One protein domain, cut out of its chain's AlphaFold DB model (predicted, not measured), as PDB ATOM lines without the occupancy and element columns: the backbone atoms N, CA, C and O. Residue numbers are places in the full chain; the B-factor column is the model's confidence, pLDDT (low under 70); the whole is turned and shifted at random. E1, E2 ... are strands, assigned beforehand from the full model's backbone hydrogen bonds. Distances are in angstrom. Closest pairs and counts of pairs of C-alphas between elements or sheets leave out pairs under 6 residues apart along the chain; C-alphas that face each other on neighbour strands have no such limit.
ATOM      1  N   VAL A  28     136.020 156.420 147.243       82.75
ATOM      2  CA  VAL A  28     135.616 155.044 146.929       82.75
ATOM      3  C   VAL A  28     136.267 154.088 147.926       82.75
ATOM      4  O   VAL A  28     137.486 153.941 147.948       82.75
ATOM      5  N   LEU A  29     135.444 153.401 148.719       83.19
ATOM      6  CA  LEU A  29     135.884 152.469 149.761       83.19
ATOM      7  C   LEU A  29     136.052 151.044 149.220       83.19
ATOM      8  O   LEU A  29     136.989 150.336 149.577       83.19
ATOM      9  N   SER A  30     135.130 150.606 148.357       87.31
ATOM     10  CA  SER A  30     135.154 149.266 147.764       87.31
ATOM     11  C   SER A  30     134.413 149.247 146.432       87.31
ATOM     12  O   SER A  30     133.337 149.823 146.303       87.31
ATOM     13  N   VAL A  31     134.933 148.498 145.460       90.06
ATOM     14  CA  VAL A  31     134.258 148.207 144.186       90.06
ATOM     15  C   VAL A  31     134.271 146.702 143.958       90.06
ATOM     16  O   VAL A  31     135.293 146.047 144.148       90.06
ATOM     17  N   ALA A  32     133.144 146.148 143.524       91.56
ATOM     18  CA  ALA A  32     133.039 144.756 143.118       91.56
ATOM     19  C   ALA A  32     132.273 144.655 141.797       91.56
ATOM     20  O   ALA A  32     131.106 145.044 141.720       91.56
ATOM     21  N   ALA A  33     132.903 144.091 140.767       91.25
ATOM     22  CA  ALA A  33     132.230 143.776 139.510       91.25
ATOM     23  C   ALA A  33     131.313 142.552 139.674       91.25
ATOM     24  O   ALA A  33     131.645 141.609 140.400       91.25
ATOM     25  N   SER A  34     130.172 142.555 138.985       90.56
ATOM     26  CA  SER A  34     129.287 141.397 138.901       90.56
ATOM     27  C   SER A  34     129.988 140.219 138.204       90.56
ATOM     28  O   SER A  34     130.911 140.430 137.412       90.56
ATOM     29  N   PRO A  35     129.561 138.964 138.446       92.50
ATOM     30  CA  PRO A  35     130.171 137.787 137.817       92.50
ATOM     31  C   PRO A  35     130.211 137.824 136.279       92.50
ATOM     32  O   PRO A  35     131.131 137.283 135.673       92.50
ATOM     33  N   ASP A  36     129.228 138.469 135.653       91.56
ATOM     34  CA  ASP A  36     129.123 138.675 134.202       91.56
ATOM     35  C   ASP A  36     129.706 140.019 133.726       91.56
ATOM     36  O   ASP A  36     129.662 140.315 132.534       91.56
ATOM     37  N   LYS A  37     130.245 140.836 134.641       88.25
ATOM     38  CA  LYS A  37     130.773 142.190 134.402       88.25
ATOM     39  C   LYS A  37     129.761 143.193 133.832       88.25
ATOM     40  O   LYS A  37     130.162 144.252 133.356       88.25
ATOM     41  N   SER A  38     128.461 142.897 133.881       87.94
ATOM     42  CA  SER A  38     127.418 143.819 133.418       87.94
ATOM     43  C   SER A  38     127.205 145.002 134.369       87.94
ATOM     44  O   SER A  38     126.736 146.058 133.944       87.94
ATOM     45  N   SER A  39     127.554 144.843 135.647       87.69
ATOM     46  CA  SER A  39     127.322 145.833 136.700       87.69
ATOM     47  C   SER A  39     128.502 145.919 137.666       87.69
ATOM     48  O   SER A  39     129.241 144.952 137.851       87.69
ATOM     49  N   SER A  40     128.630 147.051 138.349       88.62
ATOM     50  CA  SER A  40     129.547 147.230 139.475       88.62
ATOM     51  C   SER A  40     128.774 147.657 140.709       88.62
ATOM     52  O   SER A  40     127.981 148.595 140.667       88.62
ATOM     53  N   ALA A  41     129.021 146.965 141.816       88.94
ATOM     54  CA  ALA A  41     128.625 147.418 143.134       88.94
ATOM     55  C   ALA A  41     129.750 148.290 143.692       88.94
ATOM     56  O   ALA A  41     130.917 147.899 143.631       88.94
ATOM     57  N   VAL A  42     129.406 149.447 144.237       87.75
ATOM     58  CA  VAL A  42     130.366 150.403 144.782       87.75
ATOM     59  C   VAL A  42     129.932 150.838 146.170       87.75
ATOM     60  O   VAL A  42     128.755 151.089 146.404       87.75
ATOM     61  N   ALA A  43     130.888 150.899 147.087       86.12
ATOM     62  CA  ALA A  43     130.750 151.529 148.381       86.12
ATOM     63  C   ALA A  43     131.624 152.776 148.367       86.12
ATOM     64  O   ALA A  43     132.801 152.699 148.003       86.12
ATOM     65  N   TYR A  44     131.056 153.912 148.735       81.94
ATOM     66  CA  TYR A  44     131.758 155.186 148.747       81.94
ATOM     67  C   TYR A  44     131.302 156.035 149.928       81.94
ATOM     68  O   TYR A  44     130.152 155.944 150.361       81.94
ATOM     69  N   ALA A  45     132.225 156.822 150.465       77.38
ATOM     70  CA  ALA A  45     131.951 157.795 151.502       77.38
ATOM     71  C   ALA A  45     131.583 159.146 150.883       77.38
ATOM     72  O   ALA A  45     132.160 159.575 149.882       77.38
ATOM     73  N   ASP A  46     130.616 159.796 151.514       73.50
ATOM     74  CA  ASP A  46     130.120 161.125 151.191       73.50
ATOM     75  C   ASP A  46     129.851 161.890 152.500       73.50
ATOM     76  O   ASP A  46     129.597 161.281 153.543       73.50
ATOM     77  N   MET A  47     129.912 163.220 152.486       69.50
ATOM     78  CA  MET A  47     129.812 164.033 153.703       69.50
ATOM     79  C   MET A  47     128.770 165.137 153.632       69.50
ATOM     80  O   MET A  47     128.769 165.971 152.722       69.50
ATOM     81  N   GLY A  48     127.951 165.228 154.682       62.94
ATOM     82  CA  GLY A  48     126.881 166.218 154.807       62.94
ATOM     83  C   GLY A  48     126.675 166.751 156.227       62.94
ATOM     84  O   GLY A  48     127.404 166.431 157.158       62.94
ATOM     85  N   GLY A  49     125.661 167.606 156.390       54.59
ATOM     86  CA  GLY A  49     125.206 168.096 157.700       54.59
ATOM     87  C   GLY A  49     125.958 169.300 158.291       54.59
ATOM     88  O   GLY A  49     125.824 169.581 159.482       54.59
ATOM     89  N   GLY A  50     126.681 170.065 157.468       55.56
ATOM     90  CA  GLY A  50     127.212 171.383 157.842       55.56
ATOM     91  C   GLY A  50     128.351 171.323 158.866       55.56
ATOM     92  O   GLY A  50     129.142 170.390 158.859       55.56
ATOM     93  N   ALA A  51     128.437 172.319 159.756       53.44
ATOM     94  CA  ALA A  51     129.571 172.513 160.673       53.44
ATOM     95  C   ALA A  51     129.832 171.362 161.671       53.44
ATOM     96  O   ALA A  51     130.889 171.340 162.295       53.44
ATOM     97  N   ALA A  52     128.886 170.431 161.838       59.62
ATOM     98  CA  ALA A  52     129.037 169.270 162.714       59.62
ATOM     99  C   ALA A  52     129.739 168.077 162.041       59.62
ATOM    100  O   ALA A  52     130.295 167.253 162.756       59.62
ATOM    101  N   GLY A  53     129.729 167.999 160.702       60.62
ATOM    102  CA  GLY A  53     130.330 166.913 159.923       60.62
ATOM    103  C   GLY A  53     129.681 165.544 160.163       60.62
ATOM    104  O   GLY A  53     129.884 164.915 161.196       60.62
ATOM    105  N   TRP A  54     128.932 165.040 159.184       65.50
ATOM    106  CA  TRP A  54     128.443 163.659 159.183       65.50
ATOM    107  C   TRP A  54     129.094 162.879 158.050       65.50
ATOM    108  O   TRP A  54     129.136 163.360 156.916       65.50
ATOM    109  N   CYS A  55     129.566 161.672 158.366       72.19
ATOM    110  CA  CYS A  55     130.120 160.735 157.397       72.19
ATOM    111  C   CYS A  55     129.033 159.745 156.977       72.19
ATOM    112  O   CYS A  55     128.529 158.983 157.804       72.19
ATOM    113  N   TYR A  56     128.671 159.760 155.701       73.81
ATOM    114  CA  TYR A  56     127.717 158.835 155.110       73.81
ATOM    115  C   TYR A  56     128.480 157.820 154.278       73.81
ATOM    116  O   TYR A  56     129.275 158.187 153.420       73.81
ATOM    117  N   VAL A  57     128.216 156.535 154.501       78.12
ATOM    118  CA  VAL A  57     128.697 155.492 153.598       78.12
ATOM    119  C   VAL A  57     127.535 154.990 152.766       78.12
ATOM    120  O   VAL A  57     126.536 154.499 153.293       78.12
ATOM    121  N   CYS A  58     127.687 155.103 151.457       80.44
ATOM    122  CA  CYS A  58     126.680 154.752 150.482       80.44
ATOM    123  C   CYS A  58     127.090 153.517 149.702       80.44
ATOM    124  O   CYS A  58     128.262 153.336 149.385       80.44
ATOM    125  N   VAL A  59     126.109 152.673 149.381       83.19
ATOM    126  CA  VAL A  59     126.298 151.526 148.495       83.19
ATOM    127  C   VAL A  59     125.349 151.652 147.317       83.19
ATOM    128  O   VAL A  59     124.142 151.792 147.504       83.19
ATOM    129  N   ASP A  60     125.900 151.586 146.110       84.50
ATOM    130  CA  ASP A  60     125.140 151.656 144.866       84.50
ATOM    131  C   ASP A  60     125.532 150.518 143.920       84.50
ATOM    132  O   ASP A  60     126.598 149.910 144.041       84.50
ATOM    133  N   VAL A  61     124.648 150.228 142.971       86.19
ATOM    134  CA  VAL A  61     124.890 149.304 141.867       86.19
ATOM    135  C   VAL A  61     124.633 150.049 140.565       86.19
ATOM    136  O   VAL A  61     123.526 150.533 140.306       86.19
ATOM    137  N   VAL A  62     125.667 150.123 139.735       86.12
ATOM    138  CA  VAL A  62     125.653 150.847 138.464       86.12
ATOM    139  C   VAL A  62     125.953 149.902 137.300       86.12
ATOM    140  O   VAL A  62     126.700 148.937 137.478       86.12
ATOM    141  N   PRO A  63     125.391 150.148 136.102       85.06
ATOM    142  CA  PRO A  63     125.769 149.397 134.912       85.06
ATOM    143  C   PRO A  63     127.215 149.726 134.516       85.06
ATOM    144  O   PRO A  63     127.592 150.895 134.437       85.06
ATOM    145  N   GLY A  64     128.014 148.698 134.233       82.75
ATOM    146  CA  GLY A  64     129.417 148.856 133.845       82.75
ATOM    147  C   GLY A  64     130.307 149.413 134.961       82.75
ATOM    148  O   GLY A  64     130.185 149.019 136.119       82.75
ATOM    149  N   GLU A  65     131.246 150.287 134.598       82.19
ATOM    150  CA  GLU A  65     132.223 150.883 135.516       82.19
ATOM    151  C   GLU A  65     131.640 152.082 136.277       82.19
ATOM    152  O   GLU A  65     130.948 152.932 135.707       82.19
ATOM    153  N   PHE A  66     131.944 152.169 137.573       81.31
ATOM    154  CA  PHE A  66     131.522 153.292 138.400       81.31
ATOM    155  C   PHE A  66     132.277 154.576 138.055       81.31
ATOM    156  O   PHE A  66     133.497 154.582 137.924       81.31
ATOM    157  N   LYS A  67     131.536 155.684 137.968       79.75
ATOM    158  CA  LYS A  67     132.089 157.030 137.807       79.75
ATOM    159  C   LYS A  67     131.638 157.890 138.984       79.75
ATOM    160  O   LYS A  67     130.426 157.986 139.178       79.75
ATOM    161  N   PRO A  68     132.550 158.563 139.707       75.19
ATOM    162  CA  PRO A  68     132.190 159.411 140.842       75.19
ATOM    163  C   PRO A  68     131.138 160.481 140.541       75.19
ATOM    164  O   PRO A  68     130.243 160.707 141.344       75.19
ATOM    165  N   ALA A  69     131.161 161.051 139.332       74.00
ATOM    166  CA  ALA A  69     130.153 162.010 138.871       74.00
ATOM    167  C   ALA A  69     128.712 161.452 138.823       74.00
ATOM    168  O   ALA A  69     127.761 162.225 138.756       74.00
ATOM    169  N   ASN A  70     128.546 160.126 138.847       72.62
ATOM    170  CA  ASN A  70     127.251 159.442 138.847       72.62
ATOM    171  C   ASN A  70     126.847 158.943 140.244       72.62
ATOM    172  O   ASN A  70     125.882 158.184 140.358       72.62
ATOM    173  N   ALA A  71     127.594 159.310 141.290       73.62
ATOM    174  CA  ALA A  71     127.245 158.989 142.663       73.62
ATOM    175  C   ALA A  71     125.845 159.521 142.996       73.62
ATOM    176  O   ALA A  71     125.505 160.666 142.703       73.62
ATOM    177  N   ARG A  72     125.010 158.657 143.577       70.44
ATOM    178  CA  ARG A  72     123.616 158.975 143.915       70.44
ATOM    179  C   ARG A  72     123.436 159.490 145.336       70.44
ATOM    180  O   ARG A  72     122.412 160.104 145.622       70.44
ATOM    181  N   CYS A  73     124.411 159.266 146.212       67.31
ATOM    182  CA  CYS A  73     124.499 160.041 147.441       67.31
ATOM    183  C   CYS A  73     125.037 161.430 147.113       67.31
ATOM    184  O   CYS A  73     125.995 161.572 146.358       67.31
ATOM    185  N   GLY A  74     124.298 162.440 147.571       55.31
ATOM    186  CA  GLY A  74     124.392 163.812 147.092       55.31
ATOM    187  C   GLY A  74     124.760 164.788 148.197       55.31
ATOM    188  O   GLY A  74     124.002 165.722 148.469       55.31
ATOM    189  N   HIS A  75     125.905 164.596 148.835       61.25
ATOM    190  CA  HIS A  75     126.455 165.540 149.791       61.25
ATOM    191  C   HIS A  75     127.721 166.221 149.222       61.25
ATOM    192  O   HIS A  75     128.298 165.801 148.222       61.25
ATOM    193  N   LYS A  76     128.010 167.437 149.704       52.25
ATOM    194  CA  LYS A  76     128.822 168.455 148.992       52.25
ATOM    195  C   LYS A  76     130.127 168.818 149.701       52.25
ATOM    196  O   LYS A  76     130.692 169.868 149.403       52.25
ATOM    197  N   GLN A  77     130.579 168.033 150.675       47.78
ATOM    198  CA  GLN A  77     131.755 168.408 151.463       47.78
ATOM    199  C   GLN A  77     132.902 167.423 151.304       47.78
ATOM    200  O   GLN A  77     132.706 166.217 151.237       47.78
ATOM    201  N   GLN A  78     134.104 167.985 151.245       48.44
ATOM    202  CA  GLN A  78     135.352 167.272 151.042       48.44
ATOM    203  C   GLN A  78     136.128 167.167 152.381       48.44
ATOM    204  O   GLN A  78     135.916 167.975 153.289       48.44
ATOM    205  N   TRP A  79     137.062 166.204 152.453       48.50
ATOM    206  CA  TRP A  79     138.199 166.096 153.402       48.50
ATOM    207  C   TRP A  79     138.079 165.306 154.729       48.50
ATOM    208  O   TRP A  79     138.812 165.628 155.663       48.50
ATOM    209  N   PHE A  80     137.285 164.231 154.845       53.44
ATOM    210  CA  PHE A  80     137.448 163.284 155.973       53.44
ATOM    211  C   PHE A  80     137.234 161.824 155.561       53.44
ATOM    212  O   PHE A  80     136.404 161.524 154.711       53.44
ATOM    213  N   ARG A  81     137.983 160.919 156.205       61.34
ATOM    214  CA  ARG A  81     137.887 159.465 156.020       61.34
ATOM    215  C   ARG A  81     136.878 158.900 157.017       61.34
ATOM    216  O   ARG A  81     137.053 159.099 158.223       61.34
ATOM    217  N   CYS A  82     135.844 158.198 156.552       69.69
ATOM    218  CA  CYS A  82     134.941 157.500 157.472       69.69
ATOM    219  C   CYS A  82     135.713 156.391 158.205       69.69
ATOM    220  O   CYS A  82     136.467 155.643 157.587       69.69
ATOM    221  N   SER A  83     135.483 156.228 159.511       72.62
ATOM    222  CA  SER A  83     136.017 155.113 160.315       72.62
ATOM    223  C   SER A  83     135.287 153.779 160.075       72.62
ATOM    224  O   SER A  83     135.473 152.830 160.837       72.62
ATOM    225  N   THR A  84     134.463 153.715 159.026       73.69
ATOM    226  CA  THR A  84     133.680 152.544 158.631       73.69
ATOM    227  C   THR A  84     134.283 151.931 157.376       73.69
ATOM    228  O   THR A  84     134.279 152.552 156.313       73.69
ATOM    229  N   ASP A  85     134.718 150.684 157.482       81.50
ATOM    230  CA  ASP A  85     135.119 149.879 156.337       81.50
ATOM    231  C   ASP A  85     133.905 149.156 155.753       81.50
ATOM    232  O   ASP A  85     133.053 148.639 156.486       81.50
ATOM    233  N   VAL A  86     133.838 149.081 154.421       84.06
ATOM    234  CA  VAL A  86     132.780 148.359 153.707       84.06
ATOM    235  C   VAL A  86     133.376 147.417 152.685       84.06
ATOM    236  O   VAL A  86     134.112 147.830 151.797       84.06
ATOM    237  N   THR A  87     132.996 146.147 152.771       89.31
ATOM    238  CA  THR A  87     133.345 145.126 151.782       89.31
ATOM    239  C   THR A  87     132.112 144.715 150.992       89.31
ATOM    240  O   THR A  87     131.067 144.409 151.570       89.31
ATOM    241  N   LEU A  88     132.244 144.652 149.668       89.81
ATOM    242  CA  LEU A  88     131.175 144.229 148.766       89.81
ATOM    243  C   LEU A  88     131.450 142.847 148.180       89.81
ATOM    244  O   LEU A  88     132.538 142.570 147.678       89.81
ATOM    245  N   LYS A  89     130.432 141.984 148.184       93.31
ATOM    246  CA  LYS A  89     130.506 140.656 147.574       93.31
ATOM    247  C   LYS A  89     129.237 140.317 146.808       93.31
ATOM    248  O   LYS A  89     128.148 140.286 147.377       93.31
ATOM    249  N   TRP A  90     129.382 139.972 145.535       92.50
ATOM    250  CA  TRP A  90     128.275 139.451 144.737       92.50
ATOM    251  C   TRP A  90     127.906 138.018 145.150       92.50
ATOM    252  O   TRP A  90     128.767 137.161 145.351       92.50
ATOM    253  N   GLN A  91     126.604 137.752 145.246       92.56
ATOM    254  CA  GLN A  91     125.998 136.431 145.408       92.56
ATOM    255  C   GLN A  91     125.132 136.131 144.177       92.56
ATOM    256  O   GLN A  91     123.910 136.275 144.185       92.56
ATOM    257  N   GLY A  92     125.790 135.736 143.087       90.06
ATOM    258  CA  GLY A  92     125.155 135.622 141.773       90.06
ATOM    259  C   GLY A  92     124.922 136.989 141.121       90.06
ATOM    260  O   GLY A  92     125.500 137.987 141.536       90.06
ATOM    261  N   LEU A  93     124.077 137.037 140.088       88.94
ATOM    262  CA  LEU A  93     123.872 138.241 139.263       88.94
ATOM    263  C   LEU A  93     122.891 139.265 139.855       88.94
ATOM    264  O   LEU A  93     122.756 140.362 139.330       88.94
ATOM    265  N   LYS A  94     122.152 138.905 140.911       87.94
ATOM    266  CA  LYS A  94     121.017 139.705 141.416       87.94
ATOM    267  C   LYS A  94     121.141 140.112 142.881       87.94
ATOM    268  O   LYS A  94     120.205 140.683 143.436       87.94
ATOM    269  N   ARG A  95     122.256 139.790 143.534       88.31
ATOM    270  CA  ARG A  95     122.433 140.046 144.962       88.31
ATOM    271  C   ARG A  95     123.857 140.477 145.262       88.31
ATOM    272  O   ARG A  95     124.802 139.834 144.815       88.31
ATOM    273  N   VAL A  96     123.984 141.516 146.074       87.81
ATOM    274  CA  VAL A  96     125.242 142.005 146.641       87.81
ATOM    275  C   VAL A  96     125.101 141.998 148.154       87.81
ATOM    276  O   VAL A  96     124.088 142.441 148.687       87.81
ATOM    277  N   VAL A  97     126.105 141.484 148.847       89.56
ATOM    278  CA  VAL A  97     126.228 141.593 150.298       89.56
ATOM    279  C   VAL A  97     127.233 142.695 150.592       89.56
ATOM    280  O   VAL A  97     128.387 142.596 150.177       89.56
ATOM    281  N   ALA A  98     126.781 143.730 151.288       86.06
ATOM    282  CA  ALA A  98     127.616 144.787 151.824       86.06
ATOM    283  C   ALA A  98     127.867 144.504 153.306       86.06
ATOM    284  O   ALA A  98     126.926 144.389 154.093       86.06
ATOM    285  N   THR A  99     129.133 144.321 153.663       87.69
ATOM    286  CA  THR A  99     129.550 144.009 155.032       87.69
ATOM    287  C   THR A  99     130.274 145.208 155.624       87.69
ATOM    288  O   THR A  99     131.195 145.709 154.985       87.69
ATOM    289  N   TYR A 100     129.870 145.645 156.817       82.25
ATOM    290  CA  TYR A 100     130.377 146.852 157.481       82.25
ATOM    291  C   TYR A 100     131.144 146.501 158.761       82.25
ATOM    292  O   TYR A 100     130.674 145.662 159.535       82.25
ATOM    293  N   SER A 101     132.269 147.171 159.017       81.19
ATOM    294  CA  SER A 101     133.010 147.165 160.295       81.19
ATOM    295  C   SER A 101     133.433 148.583 160.682       81.19
ATOM    296  O   SER A 101     133.602 149.421 159.805       81.19
ATOM    297  N   GLY A 102     133.631 148.845 161.978       73.50
ATOM    298  CA  GLY A 102     134.034 150.161 162.498       73.50
ATOM    299  C   GLY A 102     133.023 150.763 163.476       73.50
ATOM    300  O   GLY A 102     132.065 150.097 163.878       73.50
ATOM    301  N   GLU A 103     133.243 152.015 163.891       59.19
ATOM    302  CA  GLU A 103     132.321 152.710 164.799       59.19
ATOM    303  C   GLU A 103     131.034 153.130 164.066       59.19
ATOM    304  O   GLU A 103     131.095 153.841 163.060       59.19
ATOM    305  N   PRO A 104     129.843 152.731 164.550       47.19
ATOM    306  CA  PRO A 104     128.598 153.071 163.886       47.19
ATOM    307  C   PRO A 104     128.220 154.522 164.196       47.19
ATOM    308  O   PRO A 104     127.619 154.813 165.230       47.19
ATOM    309  N   VAL A 105     128.486 155.442 163.270       50.31
ATOM    310  CA  VAL A 105     127.859 156.769 163.303       50.31
ATOM    311  C   VAL A 105     126.429 156.612 162.781       50.31
ATOM    312  O   VAL A 105     126.150 156.818 161.609       50.31
ATOM    313  N   THR A 106     125.525 156.137 163.645       46.59
ATOM    314  CA  THR A 106     124.086 155.945 163.374       46.59
ATOM    315  C   THR A 106     123.786 155.193 162.069       46.59
ATOM    316  O   THR A 106     123.557 155.787 161.020       46.59
ATOM    317  N   SER A 107     123.702 153.864 162.134       42.91
ATOM    318  CA  SER A 107     123.216 153.032 161.029       42.91
ATOM    319  C   SER A 107     121.698 153.182 160.842       42.91
ATOM    320  O   SER A 107     120.938 152.234 161.038       42.91
ATOM    321  N   ALA A 108     121.218 154.373 160.488       41.12
ATOM    322  CA  ALA A 108     120.001 154.434 159.701       41.12
ATOM    323  C   ALA A 108     120.409 153.938 158.307       41.12
ATOM    324  O   ALA A 108     121.319 154.529 157.724       41.12
ATOM    325  N   PRO A 109     119.832 152.845 157.777       42.34
ATOM    326  CA  PRO A 109     120.065 152.480 156.391       42.34
ATOM    327  C   PRO A 109     119.619 153.677 155.552       42.34
ATOM    328  O   PRO A 109     118.419 153.926 155.423       42.34
ATOM    329  N   VAL A 110     120.575 154.466 155.052       45.00
ATOM    330  CA  VAL A 110     120.300 155.486 154.042       45.00
ATOM    331  C   VAL A 110     119.640 154.707 152.924       45.00
ATOM    332  O   VAL A 110     120.243 153.781 152.378       45.00
ATOM    333  N   ALA A 111     118.347 154.972 152.728       39.31
ATOM    334  CA  ALA A 111     117.481 154.184 151.875       39.31
ATOM    335  C   ALA A 111     118.209 153.925 150.559       39.31
ATOM    336  O   ALA A 111     118.567 154.872 149.858       39.31
ATOM    337  N   ALA A 112     118.471 152.648 150.269       42.56
ATOM    338  CA  ALA A 112     119.068 152.242 149.015       42.56
ATOM    339  C   ALA A 112     118.205 152.835 147.900       42.56
ATOM    340  O   ALA A 112     117.075 152.394 147.677       42.56
ATOM    341  N   GLN A 113     118.707 153.863 147.221       42.16
ATOM    342  CA  GLN A 113     118.102 154.303 145.980       42.16
ATOM    343  C   GLN A 113     118.506 153.267 144.942       42.16
ATOM    344  O   GLN A 113     119.523 153.400 144.267       42.16
ATOM    345  N   SER A 114     117.739 152.174 144.871       41.28
ATOM    346  CA  SER A 114     117.871 151.221 143.778       41.28
ATOM    347  C   SER A 114     117.784 151.996 142.470       41.28
ATOM    348  O   SER A 114     116.814 152.719 142.235       41.28
ATOM    349  N   ALA A 115     118.793 151.823 141.615       43.03
ATOM    350  CA  ALA A 115     118.685 152.193 140.214       43.03
ATOM    351  C   ALA A 115     117.339 151.686 139.692       43.03
ATOM    352  O   ALA A 115     117.027 150.503 139.847       43.03
ATOM    353  N   ALA A 116     116.561 152.545 139.042       42.88
ATOM    354  CA  ALA A 116     115.315 152.173 138.378       42.88
ATOM    355  C   ALA A 116     115.549 151.305 137.119       42.88
ATOM    356  O   ALA A 116     114.840 151.434 136.124       42.88
ATOM    357  N   THR A 117     116.567 150.444 137.108       40.56
ATOM    358  CA  THR A 117     116.964 149.670 135.934       40.56
ATOM    359  C   THR A 117     117.080 148.199 136.309       40.56
ATOM    360  O   THR A 117     117.919 147.790 137.104       40.56
ATOM    361  N   SER A 118     116.152 147.419 135.756       43.19
ATOM    362  CA  SER A 118     116.060 145.965 135.886       43.19
ATOM    363  C   SER A 118     117.340 145.273 135.373       43.19
ATOM    364  O   SER A 118     117.900 145.741 134.381       43.19
ATOM    365  N   PRO A 119     117.774 144.139 135.960       53.12
ATOM    366  CA  PRO A 119     117.150 143.436 137.077       53.12
ATOM    367  C   PRO A 119     117.431 144.144 138.403       53.12
ATOM    368  O   PRO A 119     118.546 144.580 138.654       53.12
ATOM    369  N   ALA A 120     116.417 144.221 139.269       67.38
ATOM    370  CA  ALA A 120     116.556 144.783 140.608       67.38
ATOM    371  C   ALA A 120     117.613 143.994 141.404       67.38
ATOM    372  O   ALA A 120     117.339 142.906 141.922       67.38
ATOM    373  N   VAL A 121     118.842 144.510 141.456       77.56
ATOM    374  CA  VAL A 121     119.910 143.954 142.286       77.56
ATOM    375  C   VAL A 121     119.589 144.289 143.736       77.56
ATOM    376  O   VAL A 121     119.407 145.449 144.098       77.56
ATOM    377  N   SER A 122     119.489 143.260 144.571       81.62
ATOM    378  CA  SER A 122     119.235 143.422 146.001       81.62
ATOM    379  C   SER A 122     120.548 143.623 146.751       81.62
ATOM    380  O   SER A 122     121.445 142.784 146.646       81.62
ATOM    381  N   ILE A 123     120.640 144.692 147.539       79.19
ATOM    382  CA  ILE A 123     121.758 144.928 148.459       79.19
ATOM    383  C   ILE A 123     121.341 144.428 149.844       79.19
ATOM    384  O   ILE A 123     120.333 144.867 150.393       79.19
ATOM    385  N   VAL A 124     122.103 143.486 150.395       82.69
ATOM    386  CA  VAL A 124     121.909 142.940 151.741       82.69
ATOM    387  C   VAL A 124     123.009 143.478 152.643       82.69
ATOM    388  O   VAL A 124     124.186 143.330 152.327       82.69
ATOM    389  N   TYR A 125     122.623 144.071 153.766       81.12
ATOM    390  CA  TYR A 125     123.536 144.690 154.720       81.12
ATOM    391  C   TYR A 125     123.853 143.698 155.845       81.12
ATOM    392  O   TYR A 125     122.940 143.104 156.421       81.12
ATOM    393  N   ALA A 126     125.134 143.506 156.151       79.75
ATOM    394  CA  ALA A 126     125.609 142.620 157.211       79.75
ATOM    395  C   ALA A 126     126.698 143.302 158.051       79.75
ATOM    396  O   ALA A 126     127.496 144.078 157.539       79.75
ATOM    397  N   VAL A 127     126.755 142.999 159.345       77.69
ATOM    398  CA  VAL A 127     127.838 143.472 160.223       77.69
ATOM    399  C   VAL A 127     128.969 142.444 160.195       77.69
ATOM    400  O   VAL A 127     128.707 141.249 160.366       77.69
ATOM    401  N   ALA A 128     130.209 142.885 159.969       74.75
ATOM    402  CA  ALA A 128     131.390 142.047 160.152       74.75
ATOM    403  C   ALA A 128     131.562 141.765 161.651       74.75
ATOM    404  O   ALA A 128     131.576 142.689 162.462       74.75
TER     405      ALA A 128
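This is residues 28 to 128 of the 129 residues of an uncharacterized protein of Lysobacter lacus (UniProt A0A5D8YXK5). Two small three-stranded sheets lie face to face as a sandwich, E1 E2 E3 on one side and E4 E5 E6 on the other; they come closest along E1 and E4 and are less close between E3 and E6. One long loop, residues 64 to 83, leads from the first sheet to the second, and another, residues 103 to 121, crosses the side where E3 and E6 are. The printed part has 101 residues with six named strands, E1 to E6 in chain order, and no named helix; the class is all strand, though only 47 residues are in named elements. The first sheet, E1 - E2 - E3, is antiparallel, the second, E4 - E5 - E6, mixed. The whole is compact, with a radius of gyration of the C-alphas of 13.3 A and spans of 42 by 29 by 19 A.

Find C-alpha 28 at (135.616, 155.044, 146.929), where E1 begins; it runs to residue 33. E2, residues 39 to 48, covers 27.3 A, and E3, residues 54 to 63, covers 28.3 A, ending at C-alpha 63 (125.769, 149.397, 134.912). Look next at E4, residues 84 to 90, 19.8 A long, and E5, residues 95 to 102, 23.3 A long. E6, residues 122 to 127, is 16.6 A long and ends at C-alpha 127 (127.838, 143.472, 160.223).

Start with E1 E2 E3, a meander, each strand the antiparallel neighbour of the one before; it is twisted, with C-alphas up to 4.1 A off its best plane. In the hairpin of E1 and E2 you find N 32 and O 41 at 2.8 A, and in that of E2 and E3, N 44 and O 58 at 2.9 A. In the other sheet, E4 and E5 form an antiparallel hairpin, with N 87 and O 99 at 2.9 A. E6 is parallel to E5 at 26 degrees, with N 98 and O 124 at 2.8 A. The two sheets make a sandwich, face to face, their facing parts 9.0 A centre to centre and their strands at 25 degrees. Its closest C-alphas between E1 and E4 are those of Ala 32 and Leu 88, 6.0 A apart; between E2 and E4, those of Ala 43 and Val 86, 6.5 A apart. E3 and E6 are near each other, with 5 pairs of C-alphas within 10 A, while E6 is apart from E1 and E2.

The two C-alphas farthest apart, those of Asp 36 and Ala 51, are 43.0 A from each other. The printed part has no cut. The links E3 to E4 and E5 to E6 are long, with 20 and 19 residues. The mean pLDDT of the printed part is 72.2; look for values under 70 at residues 47 to 54, 73 to 82 and 103 to 120 of this model.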